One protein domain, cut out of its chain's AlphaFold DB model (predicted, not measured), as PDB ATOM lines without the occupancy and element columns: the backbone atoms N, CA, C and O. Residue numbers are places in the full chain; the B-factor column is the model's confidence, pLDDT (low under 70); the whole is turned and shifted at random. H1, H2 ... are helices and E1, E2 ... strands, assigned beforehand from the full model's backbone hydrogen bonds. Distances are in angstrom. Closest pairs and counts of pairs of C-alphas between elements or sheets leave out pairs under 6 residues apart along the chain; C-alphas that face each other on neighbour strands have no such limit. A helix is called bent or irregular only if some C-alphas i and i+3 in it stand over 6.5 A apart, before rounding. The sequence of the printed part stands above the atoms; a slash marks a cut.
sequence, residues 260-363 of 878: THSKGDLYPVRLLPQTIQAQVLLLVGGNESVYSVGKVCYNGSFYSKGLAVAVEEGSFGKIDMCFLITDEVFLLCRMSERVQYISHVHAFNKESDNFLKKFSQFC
ATOM      1  N   THR A 260     -35.674 -44.692 -11.919       85.25
ATOM      2  CA  THR A 260     -35.755 -46.153 -11.710       85.25
ATOM      3  C   THR A 260     -34.844 -46.577 -10.563       85.25
ATOM      4  O   THR A 260     -33.791 -45.982 -10.342       85.25
ATOM      5  N   HIS A 261     -35.205 -47.612  -9.805       88.50
ATOM      6  CA  HIS A 261     -34.434 -48.024  -8.628       88.50
ATOM      7  C   HIS A 261     -34.395 -49.545  -8.430       88.50
ATOM      8  O   HIS A 261     -35.187 -50.299  -8.994       88.50
ATOM      9  N   SER A 262     -33.441 -50.016  -7.623       90.94
ATOM     10  CA  SER A 262     -33.470 -51.380  -7.095       90.94
ATOM     11  C   SER A 262     -34.643 -51.538  -6.132       90.94
ATOM     12  O   SER A 262     -35.081 -50.558  -5.526       90.94
ATOM     13  N   LYS A 263     -35.068 -52.777  -5.861       90.12
ATOM     14  CA  LYS A 263     -35.868 -53.037  -4.657       90.12
ATOM     15  C   LYS A 263     -35.160 -52.422  -3.435       90.12
ATOM     16  O   LYS A 263     -33.930 -52.496  -3.332       90.12
ATOM     17  N   GLY A 264     -35.939 -51.786  -2.573       90.25
ATOM     18  CA  GLY A 264     -35.527 -51.228  -1.293       90.25
ATOM     19  C   GLY A 264     -36.434 -51.685  -0.154       90.25
ATOM     20  O   GLY A 264     -37.434 -52.377  -0.379       90.25
ATOM     21  N   ASP A 265     -36.082 -51.258   1.054       92.62
ATOM     22  CA  ASP A 265     -36.726 -51.625   2.316       92.62
ATOM     23  C   ASP A 265     -36.939 -50.371   3.190       92.62
ATOM     24  O   ASP A 265     -36.317 -49.328   2.973       92.62
ATOM     25  N   LEU A 266     -37.820 -50.456   4.194       91.94
ATOM     26  CA  LEU A 266     -38.039 -49.365   5.150       91.94
ATOM     27  C   LEU A 266     -36.893 -49.291   6.169       91.94
ATOM     28  O   LEU A 266     -36.615 -50.256   6.881       91.94
ATOM     29  N   TYR A 267     -36.253 -48.127   6.260       87.50
ATOM     30  CA  TYR A 267     -35.146 -47.847   7.168       87.50
ATOM     31  C   TYR A 267     -35.602 -46.930   8.318       87.50
ATOM     32  O   TYR A 267     -36.061 -45.817   8.046       87.50
ATOM     33  N   PRO A 268     -35.478 -47.335   9.598       88.25
ATOM     34  CA  PRO A 268     -35.910 -46.509  10.723       88.25
ATOM     35  C   PRO A 268     -35.115 -45.202  10.846       88.25
ATOM     36  O   PRO A 268     -33.892 -45.225  10.991       88.25
ATOM     37  N   VAL A 269     -35.811 -44.061  10.882       82.69
ATOM     38  CA  VAL A 269     -35.211 -42.714  10.963       82.69
ATOM     39  C   VAL A 269     -34.313 -42.579  12.198       82.69
ATOM     40  O   VAL A 269     -33.222 -42.026  12.107       82.69
ATOM     41  N   ARG A 270     -34.692 -43.203  13.323       82.94
ATOM     42  CA  ARG A 270     -33.900 -43.264  14.570       82.94
ATOM     43  C   ARG A 270     -32.498 -43.890  14.446       82.94
ATOM     44  O   ARG A 270     -31.716 -43.779  15.385       82.94
ATOM     45  N   LEU A 271     -32.185 -44.574  13.340       83.69
ATOM     46  CA  LEU A 271     -30.860 -45.156  13.065       83.69
ATOM     47  C   LEU A 271     -29.980 -44.267  12.164       83.69
ATOM     48  O   LEU A 271     -28.802 -44.565  11.966       83.69
ATOM     49  N   LEU A 272     -30.528 -43.174  11.625       76.12
ATOM     50  CA  LEU A 272     -29.771 -42.166  10.880       76.12
ATOM     51  C   LEU A 272     -28.903 -41.315  11.832       76.12
ATOM     52  O   LEU A 272     -29.162 -41.284  13.037       76.12
ATOM     53  N   PRO A 273     -27.884 -40.591  11.331       73.38
ATOM     54  CA  PRO A 273     -27.144 -39.616  12.136       73.38
ATOM     55  C   PRO A 273     -28.088 -38.594  12.781       73.38
ATOM     56  O   PRO A 273     -28.947 -38.044  12.093       73.38
ATOM     57  N   GLN A 274     -27.918 -38.313  14.079       68.88
ATOM     58  CA  GLN A 274     -28.793 -37.398  14.837       68.88
ATOM     59  C   GLN A 274     -28.967 -36.032  14.154       68.88
ATOM     60  O   GLN A 274     -30.075 -35.505  14.135       68.88
ATOM     61  N   THR A 275     -27.911 -35.526  13.508       61.81
ATOM     62  CA  THR A 275     -27.895 -34.272  12.736       61.81
ATOM     63  C   THR A 275     -28.932 -34.196  11.612       61.81
ATOM     64  O   THR A 275     -29.326 -33.095  11.251       61.81
ATOM     65  N   ILE A 276     -29.395 -35.330  11.067       69.94
ATOM     66  CA  ILE A 276     -30.394 -35.363   9.984       69.94
ATOM     67  C   ILE A 276     -31.734 -35.984  10.400       69.94
ATOM     68  O   ILE A 276     -32.679 -35.941   9.615       69.94
ATOM     69  N   GLN A 277     -31.853 -36.562  11.604       72.69
ATOM     70  CA  GLN A 277     -33.072 -37.280  12.014       72.69
ATOM     71  C   GLN A 277     -34.312 -36.383  11.962       72.69
ATOM     72  O   GLN A 277     -35.321 -36.783  11.389       72.69
ATOM     73  N   ALA A 278     -34.226 -35.161  12.499       72.06
ATOM     74  CA  ALA A 278     -35.340 -34.212  12.504       72.06
ATOM     75  C   ALA A 278     -35.752 -33.778  11.083       72.06
ATOM     76  O   ALA A 278     -36.942 -33.709  10.784       72.06
ATOM     77  N   GLN A 279     -34.779 -33.548  10.194       69.62
ATOM     78  CA  GLN A 279     -35.042 -33.168   8.804       69.62
ATOM     79  C   GLN A 279     -35.710 -34.307   8.024       69.62
ATOM     80  O   GLN A 279     -36.711 -34.082   7.349       69.62
ATOM     81  N   VAL A 280     -35.190 -35.536   8.131       73.19
ATOM     82  CA  VAL A 280     -35.786 -36.692   7.448       73.19
ATOM     83  C   VAL A 280     -37.178 -36.984   8.004       73.19
ATOM     84  O   VAL A 280     -38.085 -37.213   7.214       73.19
ATOM     85  N   LEU A 281     -37.374 -36.902   9.327       78.06
ATOM     86  CA  LEU A 281     -38.683 -37.076   9.969       78.06
ATOM     87  C   LEU A 281     -39.721 -36.064   9.457       78.06
ATOM     88  O   LEU A 281     -40.863 -36.445   9.211       78.06
ATOM     89  N   LEU A 282     -39.324 -34.802   9.258       76.75
ATOM     90  CA  LEU A 282     -40.176 -33.771   8.661       76.75
ATOM     91  C   LEU A 282     -40.533 -34.108   7.203       76.75
ATOM     92  O   LEU A 282     -41.706 -34.072   6.841       76.75
ATOM     93  N   LEU A 283     -39.542 -34.490   6.387       75.12
ATOM     94  CA  LEU A 283     -39.735 -34.833   4.971       75.12
ATOM     95  C   LEU A 283     -40.637 -36.060   4.768       75.12
ATOM     96  O   LEU A 283     -41.449 -36.067   3.849       75.12
ATOM     97  N   VAL A 284     -40.557 -37.076   5.635       80.25
ATOM     98  CA  VAL A 284     -41.463 -38.243   5.587       80.25
ATOM     99  C   VAL A 284     -42.790 -38.023   6.332       80.25
ATOM    100  O   VAL A 284     -43.494 -38.989   6.631       80.25
ATOM    101  N   GLY A 285     -43.151 -36.777   6.663       80.62
ATOM    102  CA  GLY A 285     -44.443 -36.437   7.269       80.62
ATOM    103  C   GLY A 285     -44.661 -37.021   8.671       80.62
ATOM    104  O   GLY A 285     -45.781 -37.385   9.019       80.62
ATOM    105  N   GLY A 286     -43.595 -37.166   9.465       77.56
ATOM    106  CA  GLY A 286     -43.640 -37.716  10.824       77.56
ATOM    107  C   GLY A 286     -43.538 -39.244  10.920       77.56
ATOM    108  O   GLY A 286     -43.552 -39.778  12.027       77.56
ATOM    109  N   ASN A 287     -43.404 -39.965   9.803       83.38
ATOM    110  CA  ASN A 287     -43.206 -41.418   9.821       83.38
ATOM    111  C   ASN A 287     -41.850 -41.812  10.442       83.38
ATOM    112  O   ASN A 287     -40.801 -41.294  10.070       83.38
ATOM    113  N   GLU A 288     -41.825 -42.820  11.323       86.88
ATOM    114  CA  GLU A 288     -40.576 -43.314  11.938       86.88
ATOM    115  C   GLU A 288     -39.610 -44.019  10.959       86.88
ATOM    116  O   GLU A 288     -38.567 -44.533  11.374       86.88
ATOM    117  N   SER A 289     -39.938 -44.130   9.670       89.00
ATOM    118  CA  SER A 289     -39.140 -44.854   8.672       89.00
ATOM    119  C   SER A 289     -39.184 -44.194   7.297       89.00
ATOM    120  O   SER A 289     -40.202 -43.643   6.894       89.00
ATOM    121  N   VAL A 290     -38.071 -44.306   6.571       85.88
ATOM    122  CA  VAL A 290     -37.859 -43.782   5.214       85.88
ATOM    123  C   VAL A 290     -37.540 -44.934   4.254       85.88
ATOM    124  O   VAL A 290     -36.921 -45.918   4.662       85.88
ATOM    125  N   TYR A 291     -37.954 -44.860   2.986       90.06
ATOM    126  CA  TYR A 291     -37.666 -45.925   2.019       90.06
ATOM    127  C   TYR A 291     -36.218 -45.832   1.515       90.06
ATOM    128  O   TYR A 291     -35.808 -44.817   0.956       90.06
ATOM    129  N   SER A 292     -35.431 -46.888   1.731       90.31
ATOM    130  CA  SER A 292     -33.997 -46.950   1.421       90.31
ATOM    131  C   SER A 292     -33.731 -47.910   0.264       90.31
ATOM    132  O   SER A 292     -34.113 -49.079   0.328       90.31
ATOM    133  N   VAL A 293     -33.004 -47.458  -0.761       91.44
ATOM    134  CA  VAL A 293     -32.685 -48.242  -1.969       91.44
ATOM    135  C   VAL A 293     -31.177 -48.456  -2.122       91.44
ATOM    136  O   VAL A 293     -30.371 -47.558  -1.889       91.44
ATOM    137  N   GLY A 294     -30.767 -49.659  -2.536       89.50
ATOM    138  CA  GLY A 294     -29.348 -49.984  -2.739       89.50
ATOM    139  C   GLY A 294     -28.733 -49.304  -3.968       89.50
ATOM    140  O   GLY A 294     -27.547 -48.965  -3.970       89.50
ATOM    141  N   LYS A 295     -29.543 -49.086  -5.011       89.38
ATOM    142  CA  LYS A 295     -29.172 -48.360  -6.229       89.38
ATOM    143  C   LYS A 295     -30.377 -47.604  -6.785       89.38
ATOM    144  O   LYS A 295     -31.478 -48.143  -6.828       89.38
ATOM    145  N   VAL A 296     -30.134 -46.401  -7.288       88.38
ATOM    146  CA  VAL A 296     -31.105 -45.553  -7.981       88.38
ATOM    147  C   VAL A 296     -30.510 -45.043  -9.298       88.38
ATOM    148  O   VAL A 296     -29.291 -44.978  -9.466       88.38
ATOM    149  N   CYS A 297     -31.367 -44.743 -10.263       85.06
ATOM    150  CA  CYS A 297     -31.061 -44.100 -11.528       85.06
ATOM    151  C   CYS A 297     -31.999 -42.905 -11.668       85.06
ATOM    152  O   CYS A 297     -33.213 -43.095 -11.663       85.06
ATOM    153  N   TYR A 298     -31.442 -41.705 -11.787       81.81
ATOM    154  CA  TYR A 298     -32.194 -40.473 -11.994       81.81
ATOM    155  C   TYR A 298     -31.661 -39.777 -13.246       81.81
ATOM    156  O   TYR A 298     -30.446 -39.589 -13.361       81.81
ATOM    157  N   ASN A 299     -32.530 -39.468 -14.213       73.62
ATOM    158  CA  ASN A 299     -32.181 -38.857 -15.507       73.62
ATOM    159  C   ASN A 299     -30.926 -39.498 -16.152       73.62
ATOM    160  O   ASN A 299     -29.887 -38.862 -16.372       73.62
ATOM    161  N   GLY A 300     -30.982 -40.821 -16.347       72.75
ATOM    162  CA  GLY A 300     -29.898 -41.620 -16.938       72.75
ATOM    163  C   GLY A 300     -28.582 -41.643 -16.138       72.75
ATOM    164  O   GLY A 300     -27.522 -41.953 -16.696       72.75
ATOM    165  N   SER A 301     -28.598 -41.264 -14.857       79.12
ATOM    166  CA  SER A 301     -27.421 -41.176 -13.982       79.12
ATOM    167  C   SER A 301     -27.587 -42.097 -12.775       79.12
ATOM    168  O   SER A 301     -28.578 -42.016 -12.058       79.12
ATOM    169  N   PHE A 302     -26.634 -43.008 -12.567       84.44
ATOM    170  CA  PHE A 302     -26.720 -44.030 -11.522       84.44
ATOM    171  C   PHE A 302     -26.042 -43.589 -10.225       84.44
ATOM    172  O   PHE A 302     -24.870 -43.220 -10.236       84.44
ATOM    173  N   TYR A 303     -26.746 -43.757  -9.108       86.12
ATOM    174  CA  TYR A 303     -26.258 -43.488  -7.759       86.12
ATOM    175  C   TYR A 303     -26.442 -44.733  -6.883       86.12
ATOM    176  O   TYR A 303     -27.464 -45.418  -6.934       86.12
ATOM    177  N   SER A 304     -25.436 -45.051  -6.078       89.50
ATOM    178  CA  SER A 304     -25.451 -46.174  -5.140       89.50
ATOM    179  C   SER A 304     -24.396 -45.956  -4.068       89.50
ATOM    180  O   SER A 304     -23.403 -45.263  -4.307       89.50
ATOM    181  N   LYS A 305     -24.571 -46.609  -2.916       87.06
ATOM    182  CA  LYS A 305     -23.574 -46.626  -1.842       87.06
ATOM    183  C   LYS A 305     -22.168 -46.922  -2.382       87.06
ATOM    184  O   LYS A 305     -21.986 -47.833  -3.186       87.06
ATOM    185  N   GLY A 306     -21.186 -46.157  -1.913       82.38
ATOM    186  CA  GLY A 306     -19.780 -46.272  -2.296       82.38
ATOM    187  C   GLY A 306     -19.336 -45.318  -3.409       82.38
ATOM    188  O   GLY A 306     -18.167 -44.940  -3.421       82.38
ATOM    189  N   LEU A 307     -20.235 -44.869  -4.290       83.75
ATOM    190  CA  LEU A 307     -19.882 -43.906  -5.338       83.75
ATOM    191  C   LEU A 307     -19.610 -42.514  -4.748       83.75
ATOM    192  O   LEU A 307     -20.231 -42.118  -3.761       83.75
ATOM    193  N   ALA A 308     -18.697 -41.772  -5.374       80.62
ATOM    194  CA  ALA A 308     -18.482 -40.358  -5.093       80.62
ATOM    195  C   ALA A 308     -19.348 -39.488  -6.015       80.62
ATOM    196  O   ALA A 308     -19.485 -39.783  -7.203       80.62
ATOM    197  N   VAL A 309     -19.888 -38.400  -5.472       79.56
ATOM    198  CA  VAL A 309     -20.526 -37.309  -6.217       79.56
ATOM    199  C   VAL A 309     -19.772 -36.010  -5.945       79.56
ATOM    200  O   VAL A 309     -19.370 -35.757  -4.808       79.56
ATOM    201  N   ALA A 310     -19.573 -35.192  -6.978       75.81
ATOM    202  CA  ALA A 310     -19.210 -33.792  -6.783       75.81
ATOM    203  C   ALA A 310     -20.428 -33.059  -6.200       75.81
ATOM    204  O   ALA A 310     -21.555 -33.310  -6.636       75.81
ATOM    205  N   VAL A 311     -20.208 -32.209  -5.198       71.00
ATOM    206  CA  VAL A 311     -21.277 -31.478  -4.493       71.00
ATOM    207  C   VAL A 311     -21.156 -29.978  -4.749       71.00
ATOM    208  O   VAL A 311     -22.127 -29.334  -5.136       71.00
ATOM    209  N   GLU A 312     -19.937 -29.466  -4.603       66.94
ATOM    210  CA  GLU A 312     -19.504 -28.098  -4.894       66.94
ATOM    211  C   GLU A 312     -18.156 -28.175  -5.639       66.94
ATOM    212  O   GLU A 312     -17.553 -29.251  -5.742       66.94
ATOM    213  N   GLU A 313     -17.663 -27.057  -6.174       65.50
ATOM    214  CA  GLU A 313     -16.357 -27.029  -6.841       65.50
ATOM    215  C   GLU A 313     -15.237 -27.432  -5.861       65.50
ATOM    216  O   GLU A 313     -15.192 -26.987  -4.715       65.50
ATOM    217  N   GLY A 314     -14.380 -28.372  -6.274       63.94
ATOM    218  CA  GLY A 314     -13.353 -28.956  -5.403       63.94
ATOM    219  C   GLY A 314     -13.867 -29.812  -4.230       63.94
ATOM    220  O   GLY A 314     -13.053 -30.211  -3.403       63.94
ATOM    221  N   SER A 315     -15.168 -30.130  -4.140       69.62
ATOM    222  CA  SER A 315     -15.764 -30.830  -2.986       69.62
ATOM    223  C   SER A 315     -16.545 -32.091  -3.372       69.62
ATOM    224  O   SER A 315     -17.475 -32.052  -4.180       69.62
ATOM    225  N   PHE A 316     -16.213 -33.223  -2.736       77.06
ATOM    226  CA  PHE A 316     -16.774 -34.542  -3.064       77.06
ATOM    227  C   PHE A 316     -17.373 -35.262  -1.850       77.06
ATOM    228  O   PHE A 316     -16.733 -35.401  -0.802       77.06
ATOM    229  N   GLY A 317     -18.581 -35.804  -2.027       77.56
ATOM    230  CA  GLY A 317     -19.262 -36.661  -1.058       77.56
ATOM    231  C   GLY A 317     -19.285 -38.127  -1.503       77.56
ATOM    232  O   GLY A 317     -19.716 -38.421  -2.615       77.56
ATOM    233  N   LYS A 318     -18.867 -39.071  -0.646       81.94
ATOM    234  CA  LYS A 318     -19.052 -40.520  -0.881       81.94
ATOM    235  C   LYS A 318     -20.414 -40.943  -0.327       81.94
ATOM    236  O   LYS A 318     -20.694 -40.730   0.853       81.94
ATOM    237  N   ILE A 319     -21.262 -41.528  -1.169       84.62
ATOM    238  CA  ILE A 319     -22.626 -41.936  -0.810       84.62
ATOM    239  C   ILE A 319     -22.564 -43.063   0.234       84.62
ATOM    240  O   ILE A 319     -22.066 -44.155  -0.050       84.62
ATOM    241  N   ASP A 320     -23.107 -42.815   1.427       81.56
ATOM    242  CA  ASP A 320     -23.310 -43.819   2.479       81.56
ATOM    243  C   ASP A 320     -24.661 -44.549   2.289       81.56
ATOM    244  O   ASP A 320     -24.721 -45.761   2.522       81.56
ATOM    245  N   MET A 321     -25.726 -43.844   1.861       82.88
ATOM    246  CA  MET A 321     -27.086 -44.378   1.614       82.88
ATOM    247  C   MET A 321     -27.852 -43.573   0.541       82.88
ATOM    248  O   MET A 321     -27.592 -42.381   0.364       82.88
ATOM    249  N   CYS A 322     -28.830 -44.207  -0.120       87.75
ATOM    250  CA  CYS A 322     -29.799 -43.568  -1.022       87.75
ATOM    251  C   CYS A 322     -31.229 -43.812  -0.510       87.75
ATOM    252  O   CYS A 322     -31.565 -44.944  -0.150       87.75
ATOM    253  N   PHE A 323     -32.080 -42.790  -0.543       85.38
ATOM    254  CA  PHE A 323     -33.478 -42.857  -0.117       85.38
ATOM    255  C   PHE A 323     -34.420 -42.333  -1.200       85.38
ATOM    256  O   PHE A 323     -34.004 -41.554  -2.059       85.38
ATOM    257  N   LEU A 324     -35.687 -42.741  -1.118       83.69
ATOM    258  CA  LEU A 324     -36.792 -42.167  -1.879       83.69
ATOM    259  C   LEU A 324     -37.840 -41.623  -0.905       83.69
ATOM    260  O   LEU A 324     -38.215 -42.308   0.052       83.69
ATOM    261  N   ILE A 325     -38.307 -40.402  -1.153       80.12
ATOM    262  CA  ILE A 325     -39.418 -39.762  -0.437       80.12
ATOM    263  C   ILE A 325     -40.254 -39.063  -1.507       80.12
ATOM    264  O   ILE A 325     -39.691 -38.302  -2.286       80.12
ATOM    265  N   THR A 326     -41.559 -39.358  -1.579       76.62
ATOM    266  CA  THR A 326     -42.489 -38.754  -2.564       76.62
ATOM    267  C   THR A 326     -41.924 -38.706  -3.992       76.62
ATOM    268  O   THR A 326     -41.933 -37.664  -4.635       76.62
ATOM    269  N   ASP A 327     -41.370 -39.837  -4.444       71.31
ATOM    270  CA  ASP A 327     -40.725 -40.048  -5.753       71.31
ATOM    271  C   ASP A 327     -39.532 -39.124  -6.099       71.31
ATOM    272  O   ASP A 327     -38.956 -39.224  -7.182       71.31
ATOM    273  N   GLU A 328     -39.054 -38.311  -5.153       78.12
ATOM    274  CA  GLU A 328     -37.758 -37.632  -5.225       78.12
ATOM    275  C   GLU A 328     -36.627 -38.513  -4.667       78.12
ATOM    276  O   GLU A 328     -36.801 -39.325  -3.748       78.12
ATOM    277  N   VAL A 329     -35.418 -38.318  -5.204       82.25
ATOM    278  CA  VAL A 329     -34.205 -39.024  -4.769       82.25
ATOM    279  C   VAL A 329     -33.458 -38.202  -3.728       82.25
ATOM    280  O   VAL A 329     -33.154 -37.031  -3.951       82.25
ATOM    281  N   PHE A 330     -33.067 -38.842  -2.627       82.75
ATOM    282  CA  PHE A 330     -32.227 -38.237  -1.597       82.75
ATOM    283  C   PHE A 330     -30.949 -39.052  -1.395       82.75
ATOM    284  O   PHE A 330     -30.982 -40.281  -1.287       82.75
ATOM    285  N   LEU A 331     -29.808 -38.369  -1.311       84.44
ATOM    286  CA  LEU A 331     -28.510 -38.982  -1.033       84.44
ATOM    287  C   LEU A 331     -28.012 -38.557   0.347       84.44
ATOM    288  O   LEU A 331     -27.991 -37.370   0.673       84.44
ATOM    289  N   LEU A 332     -27.559 -39.534   1.133       81.25
ATOM    290  CA  LEU A 332     -26.781 -39.301   2.344       81.25
ATOM    291  C   LEU A 332     -25.304 -39.509   2.017       81.25
ATOM    292  O   LEU A 332     -24.849 -40.641   1.836       81.25
ATOM    293  N   CYS A 333     -24.563 -38.409   1.954       79.69
ATOM    294  CA  CYS A 333     -23.163 -38.369   1.554       79.69
ATOM    295  C   CYS A 333     -22.258 -38.048   2.744       79.69
ATOM    296  O   CYS A 333     -22.547 -37.156   3.538       79.69
ATOM    297  N   ARG A 334     -21.124 -38.743   2.845       74.25
ATOM    298  CA  ARG A 334     -20.021 -38.377   3.738       74.25
ATOM    299  C   ARG A 334     -19.065 -37.464   2.984       74.25
ATOM    300  O   ARG A 334     -18.555 -37.858   1.934       74.25
ATOM    301  N   MET A 335     -18.859 -36.258   3.494       70.75
ATOM    302  CA  MET A 335     -18.122 -35.209   2.797       70.75
ATOM    303  C   MET A 335     -16.599 -35.407   2.854       70.75
ATOM    304  O   MET A 335     -16.059 -36.238   3.591       70.75
ATOM    305  N   SER A 336     -15.907 -34.628   2.032       65.44
ATOM    306  CA  SER A 336     -14.458 -34.446   2.050       65.44
ATOM    307  C   SER A 336     -14.230 -32.945   1.897       65.44
ATOM    308  O   SER A 336     -14.499 -32.412   0.826       65.44
ATOM    309  N   GLU A 337     -13.831 -32.266   2.974       54.66
ATOM    310  CA  GLU A 337     -13.781 -30.792   3.030       54.66
ATOM    311  C   GLU A 337     -12.712 -30.189   2.118       54.66
ATOM    312  O   GLU A 337     -12.853 -29.057   1.667       54.66
ATOM    313  N   ARG A 338     -11.635 -30.937   1.853       61.84
ATOM    314  CA  ARG A 338     -10.578 -30.561   0.913       61.84
ATOM    315  C   ARG A 338     -10.117 -31.786   0.140       61.84
ATOM    316  O   ARG A 338      -9.830 -32.834   0.725       61.84
ATOM    317  N   VAL A 339     -10.026 -31.641  -1.178       71.06
ATOM    318  CA  VAL A 339      -9.281 -32.570  -2.025       71.06
ATOM    319  C   VAL A 339      -8.301 -31.806  -2.905       71.06
ATOM    320  O   VAL A 339      -8.647 -30.790  -3.504       71.06
ATOM    321  N   GLN A 340      -7.069 -32.298  -2.998       79.38
ATOM    322  CA  GLN A 340      -6.056 -31.727  -3.883       79.38
ATOM    323  C   GLN A 340      -6.056 -32.493  -5.206       79.38
ATOM    324  O   GLN A 340      -5.958 -33.720  -5.204       79.38
ATOM    325  N   TYR A 341      -6.128 -31.796  -6.339       85.69
ATOM    326  CA  TYR A 341      -5.907 -32.434  -7.636       85.69
ATOM    327  C   TYR A 341      -4.416 -32.739  -7.832       85.69
ATOM    328  O   TYR A 341      -3.587 -31.830  -7.846       85.69
ATOM    329  N   ILE A 342      -4.073 -34.018  -7.996       88.50
ATOM    330  CA  ILE A 342      -2.721 -34.473  -8.323       88.50
ATOM    331  C   ILE A 342      -2.685 -34.810  -9.815       88.50
ATOM    332  O   ILE A 342      -3.042 -35.915 -10.235       88.50
ATOM    333  N   SER A 343      -2.220 -33.848 -10.613       89.94
ATOM    334  CA  SER A 343      -2.125 -33.942 -12.076       89.94
ATOM    335  C   SER A 343      -1.399 -35.203 -12.554       89.94
ATOM    336  O   SER A 343      -1.907 -35.899 -13.427       89.94
ATOM    337  N   HIS A 344      -0.274 -35.559 -11.920       92.88
ATOM    338  CA  HIS A 344       0.561 -36.724 -12.270       92.88
ATOM    339  C   HIS A 344      -0.179 -38.075 -12.268       92.88
ATOM    340  O   HIS A 344       0.260 -39.021 -12.925       92.88
ATOM    341  N   VAL A 345      -1.296 -38.178 -11.539       92.62
ATOM    342  CA  VAL A 345      -2.143 -39.384 -11.471       92.62
ATOM    343  C   VAL A 345      -3.596 -39.138 -11.908       92.62
ATOM    344  O   VAL A 345      -4.443 -39.997 -11.677       92.62
ATOM    345  N   HIS A 346      -3.884 -37.989 -12.538       92.19
ATOM    346  CA  HIS A 346      -5.219 -37.565 -13.009       92.19
ATOM    347  C   HIS A 346      -6.339 -37.759 -11.966       92.19
ATOM    348  O   HIS A 346      -7.428 -38.247 -12.268       92.19
ATOM    349  N   ALA A 347      -6.062 -37.451 -10.693       89.00
ATOM    350  CA  ALA A 347      -6.982 -37.775  -9.602       89.00
ATOM    351  C   ALA A 347      -6.947 -36.782  -8.437       89.00
ATOM    352  O   ALA A 347      -5.940 -36.137  -8.156       89.00
ATOM    353  N   PHE A 348      -8.066 -36.715  -7.718       83.88
ATOM    354  CA  PHE A 348      -8.214 -35.947  -6.488       83.88
ATOM    355  C   PHE A 348      -7.807 -36.791  -5.270       83.88
ATOM    356  O   PHE A 348      -8.385 -37.850  -5.022       83.88
ATOM    357  N   ASN A 349      -6.828 -36.316  -4.502       79.25
ATOM    358  CA  ASN A 349      -6.404 -36.907  -3.234       79.25
ATOM    359  C   ASN A 349      -7.236 -36.356  -2.064       79.25
ATOM    360  O   ASN A 349      -7.529 -35.162  -2.039       79.25
ATOM    361  N   LYS A 350      -7.580 -37.196  -1.078       66.88
ATOM    362  CA  LYS A 350      -8.359 -36.790   0.102       66.88
ATOM    363  C   LYS A 350      -7.460 -36.438   1.285       66.88
ATOM    364  O   LYS A 350      -6.829 -37.314   1.873       66.88
ATOM    365  N   GLU A 351      -7.496 -35.176   1.702       54.25
ATOM    366  CA  GLU A 351      -6.858 -34.731   2.941       54.25
ATOM    367  C   GLU A 351      -7.803 -34.946   4.134       54.25
ATOM    368  O   GLU A 351      -8.574 -34.067   4.507       54.25
ATOM    369  N   SER A 352      -7.707 -36.130   4.754       48.34
ATOM    370  CA  SER A 352      -8.400 -36.552   5.993       48.34
ATOM    371  C   SER A 352      -9.937 -36.712   5.944       48.34
ATOM    372  O   SER A 352     -10.644 -36.119   5.132       48.34
ATOM    373  N   ASP A 353     -10.469 -37.586   6.808       41.78
ATOM    374  CA  ASP A 353     -11.912 -37.811   7.012       41.78
ATOM    375  C   ASP A 353     -12.432 -36.940   8.170       41.78
ATOM    376  O   ASP A 353     -12.408 -37.361   9.327       41.78
ATOM    377  N   ASN A 354     -12.985 -35.763   7.861       42.47
ATOM    378  CA  ASN A 354     -13.954 -35.131   8.759       42.47
ATOM    379  C   ASN A 354     -15.335 -35.770   8.553       42.47
ATOM    380  O   ASN A 354     -15.792 -35.998   7.432       42.47
ATOM    381  N   PHE A 355     -16.006 -36.102   9.657       40.09
ATOM    382  CA  PHE A 355     -17.181 -36.986   9.680       40.09
ATOM    383  C   PHE A 355     -18.508 -36.315   9.268       40.09
ATOM    384  O   PHE A 355     -19.583 -36.859   9.538       40.09
ATOM    385  N   LEU A 356     -18.459 -35.161   8.595       43.69
ATOM    386  CA  LEU A 356     -19.646 -34.429   8.156       43.69
ATOM    387  C   LEU A 356     -20.475 -35.264   7.168       43.69
ATOM    388  O   LEU A 356     -20.006 -35.685   6.105       43.69
ATOM    389  N   LYS A 357     -21.738 -35.502   7.535       47.22
ATOM    390  CA  LYS A 357     -22.726 -36.217   6.722       47.22
ATOM    391  C   LYS A 357     -23.791 -35.242   6.236       47.22
ATOM    392  O   LYS A 357     -24.573 -34.740   7.036       47.22
ATOM    393  N   LYS A 358     -23.801 -34.997   4.926       52.97
ATOM    394  CA  LYS A 358     -24.672 -34.048   4.221       52.97
ATOM    395  C   LYS A 358     -25.816 -34.826   3.561       52.97
ATOM    396  O   LYS A 358     -25.594 -35.905   3.009       52.97
ATOM    397  N   PHE A 359     -27.034 -34.298   3.644       40.59
ATOM    398  CA  PHE A 359     -28.240 -34.879   3.047       40.59
ATOM    399  C   PHE A 359     -28.708 -33.960   1.912       40.59
ATOM    400  O   PHE A 359     -28.891 -32.764   2.133       40.59
ATOM    401  N   SER A 360     -28.836 -34.488   0.693       50.75
ATOM    402  CA  SER A 360     -29.124 -33.694  -0.512       50.75
ATOM    403  C   SER A 360     -30.274 -34.277  -1.330       50.75
ATOM    404  O   SER A 360     -30.292 -35.482  -1.588       50.75
ATOM    405  N   GLN A 361     -31.176 -33.402  -1.774       41.56
ATOM    406  CA  GLN A 361     -32.414 -33.701  -2.496       41.56
ATOM    407  C   GLN A 361     -32.259 -33.444  -4.002       41.56
ATOM    408  O   GLN A 361     -31.700 -32.421  -4.403       41.56
ATOM    409  N   PHE A 362     -32.797 -34.332  -4.838       45.12
ATOM    410  CA  PHE A 362     -33.020 -34.076  -6.263       45.12
ATOM    411  C   PHE A 362     -34.428 -33.510  -6.476       45.12
ATOM    412  O   PHE A 362     -35.353 -34.262  -6.776       45.12
ATOM    413  N   CYS A 363     -34.570 -32.186  -6.352       27.17
ATOM    414  CA  CYS A 363     -35.764 -31.489  -6.838       27.17
ATOM    415  C   CYS A 363     -35.800 -31.448  -8.372       27.17
ATOM    416  O   CYS A 363     -34.763 -31.515  -9.036       27.17
TER     417      CYS A 363
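What this domain is: This is residues 260 to 363 of the 878 residues of an uncharacterized protein of Stichopus japonicus (UniProt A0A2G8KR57). A strongly twisted sheet, built round the long bent strand E6, is partly covered by the small hairpin E3 and E4, which crosses it as the second layer of a sandwich, while H1 packs on the sheet near E2 and E10, away from that hairpin. A second small hairpin, E8 and E9, makes one end of the long axis, far from the middle at E6 and E7. The printed part has 104 residues with one named helix and ten named strands, in the order E1, H1, E2, E3, E4, E5, E6, E7, E8, E9, E10; the class is mostly strand. The large sheet is branched and antiparallel in its neighbour pairs, E1 with E2, E2 with E6, E5 with E6, E6 with E7 and E7 with E10. The whole is compact, with a radius of gyration of the C-alphas of 14.8 A, yet elongated in outline, spanning 48 by 31 by 20 A.

Where its parts are: E1, residues 264 to 268, begins at C-alpha 264 at (-35.527, -51.228, -1.293) and is 12.9 A long. H1, residues 274 to 283, is 15.0 A long and irregular, with C-alphas 275 and 278 7.4 A apart. E2, residues 289 to 293, runs on into E3, residues 295 to 298, across a break of 1 residue at 84 degrees. E4 has residues 301 to 304 and E5 residues 308 to 312. E6, residues 315 to 325, is the longest strand at 25.4 A; it begins at C-alpha 315 at (-15.764, -30.830, -2.986) and bends by 77 degrees at residue 320. E7, residues 328 to 334, is 19.9 A long. E8 has residues 339 to 342 and E9 residues 347 to 350. E10, residues 357 to 362, is 16.7 A long and ends at C-alpha 362 at (-33.020, -34.076, -6.263).

How they stand to each other: In the branched sheet E6 has staggered pairing, with E5 over residues 315 to 318, with E7 over 318 to 325 and with E2 over 322 to 324. E2 and E5 lie on one side of E6, and E7 on the other side. E5, E6 and E7 form a meander, each strand the antiparallel neighbour of the one before. E5 and E6 are a hairpin with N 309 and O 317 at 2.9 A, and E6 and E7 are a hairpin with N 323 and O 330 at 2.8 A. Between the neighbour strands E6 and E2, N 324 and O 291 are within hydrogen-bond range at 2.9 A, and between the edge strand E1 and its neighbour E2, N 267 and O 290 are within hydrogen-bond range at 2.8 A. The edge strand E10 is antiparallel to E7 at 158 degrees, with N 331 and O 360 at 2.9 A. The hairpin E3 and E4, with N 303 and O 296 at 2.8 A, forms a sandwich, two sheets face to face, with the branched sheet; their strands stand at 67 degrees. The closest C-alphas of E4 and E6, those of Ser 304 and Cys 322, are 6.5 A apart. Residues 260 to 261 pair antiparallel with residues 296 to 297 of E3. H1 is on the branched sheet at a height over the sheet of 7.2 A, and only just over none of its strands, with 2 of its C-alphas falling on E2. Its closest C-alpha pair with E10, Ile 276 and Phe 359, is 7.3 A apart. In H1, 4 of 6 O i to N i+4 pairs are within hydrogen-bond range. E8 and E9 are a hairpin with N 349 and O 340 at 2.8 A; E9 is apart from E6, while the closest C-alphas of E8 and E6, those of Val 339 and Ser 315, are 6.8 A apart.

The domain as a whole: The two C-alphas farthest apart, those of Gly 286 and His 344, are 49.9 A apart. The printed part has no cut. No link is long; E9 to E10, with 6 residues, is short but not tight, and the other links are tight. The mean pLDDT of the printed part is 75.9, and it is under 70 at residues 274 to 276, 279, 312 to 315, 336 to 338 and 350 to 363; the mean of E10 is 46.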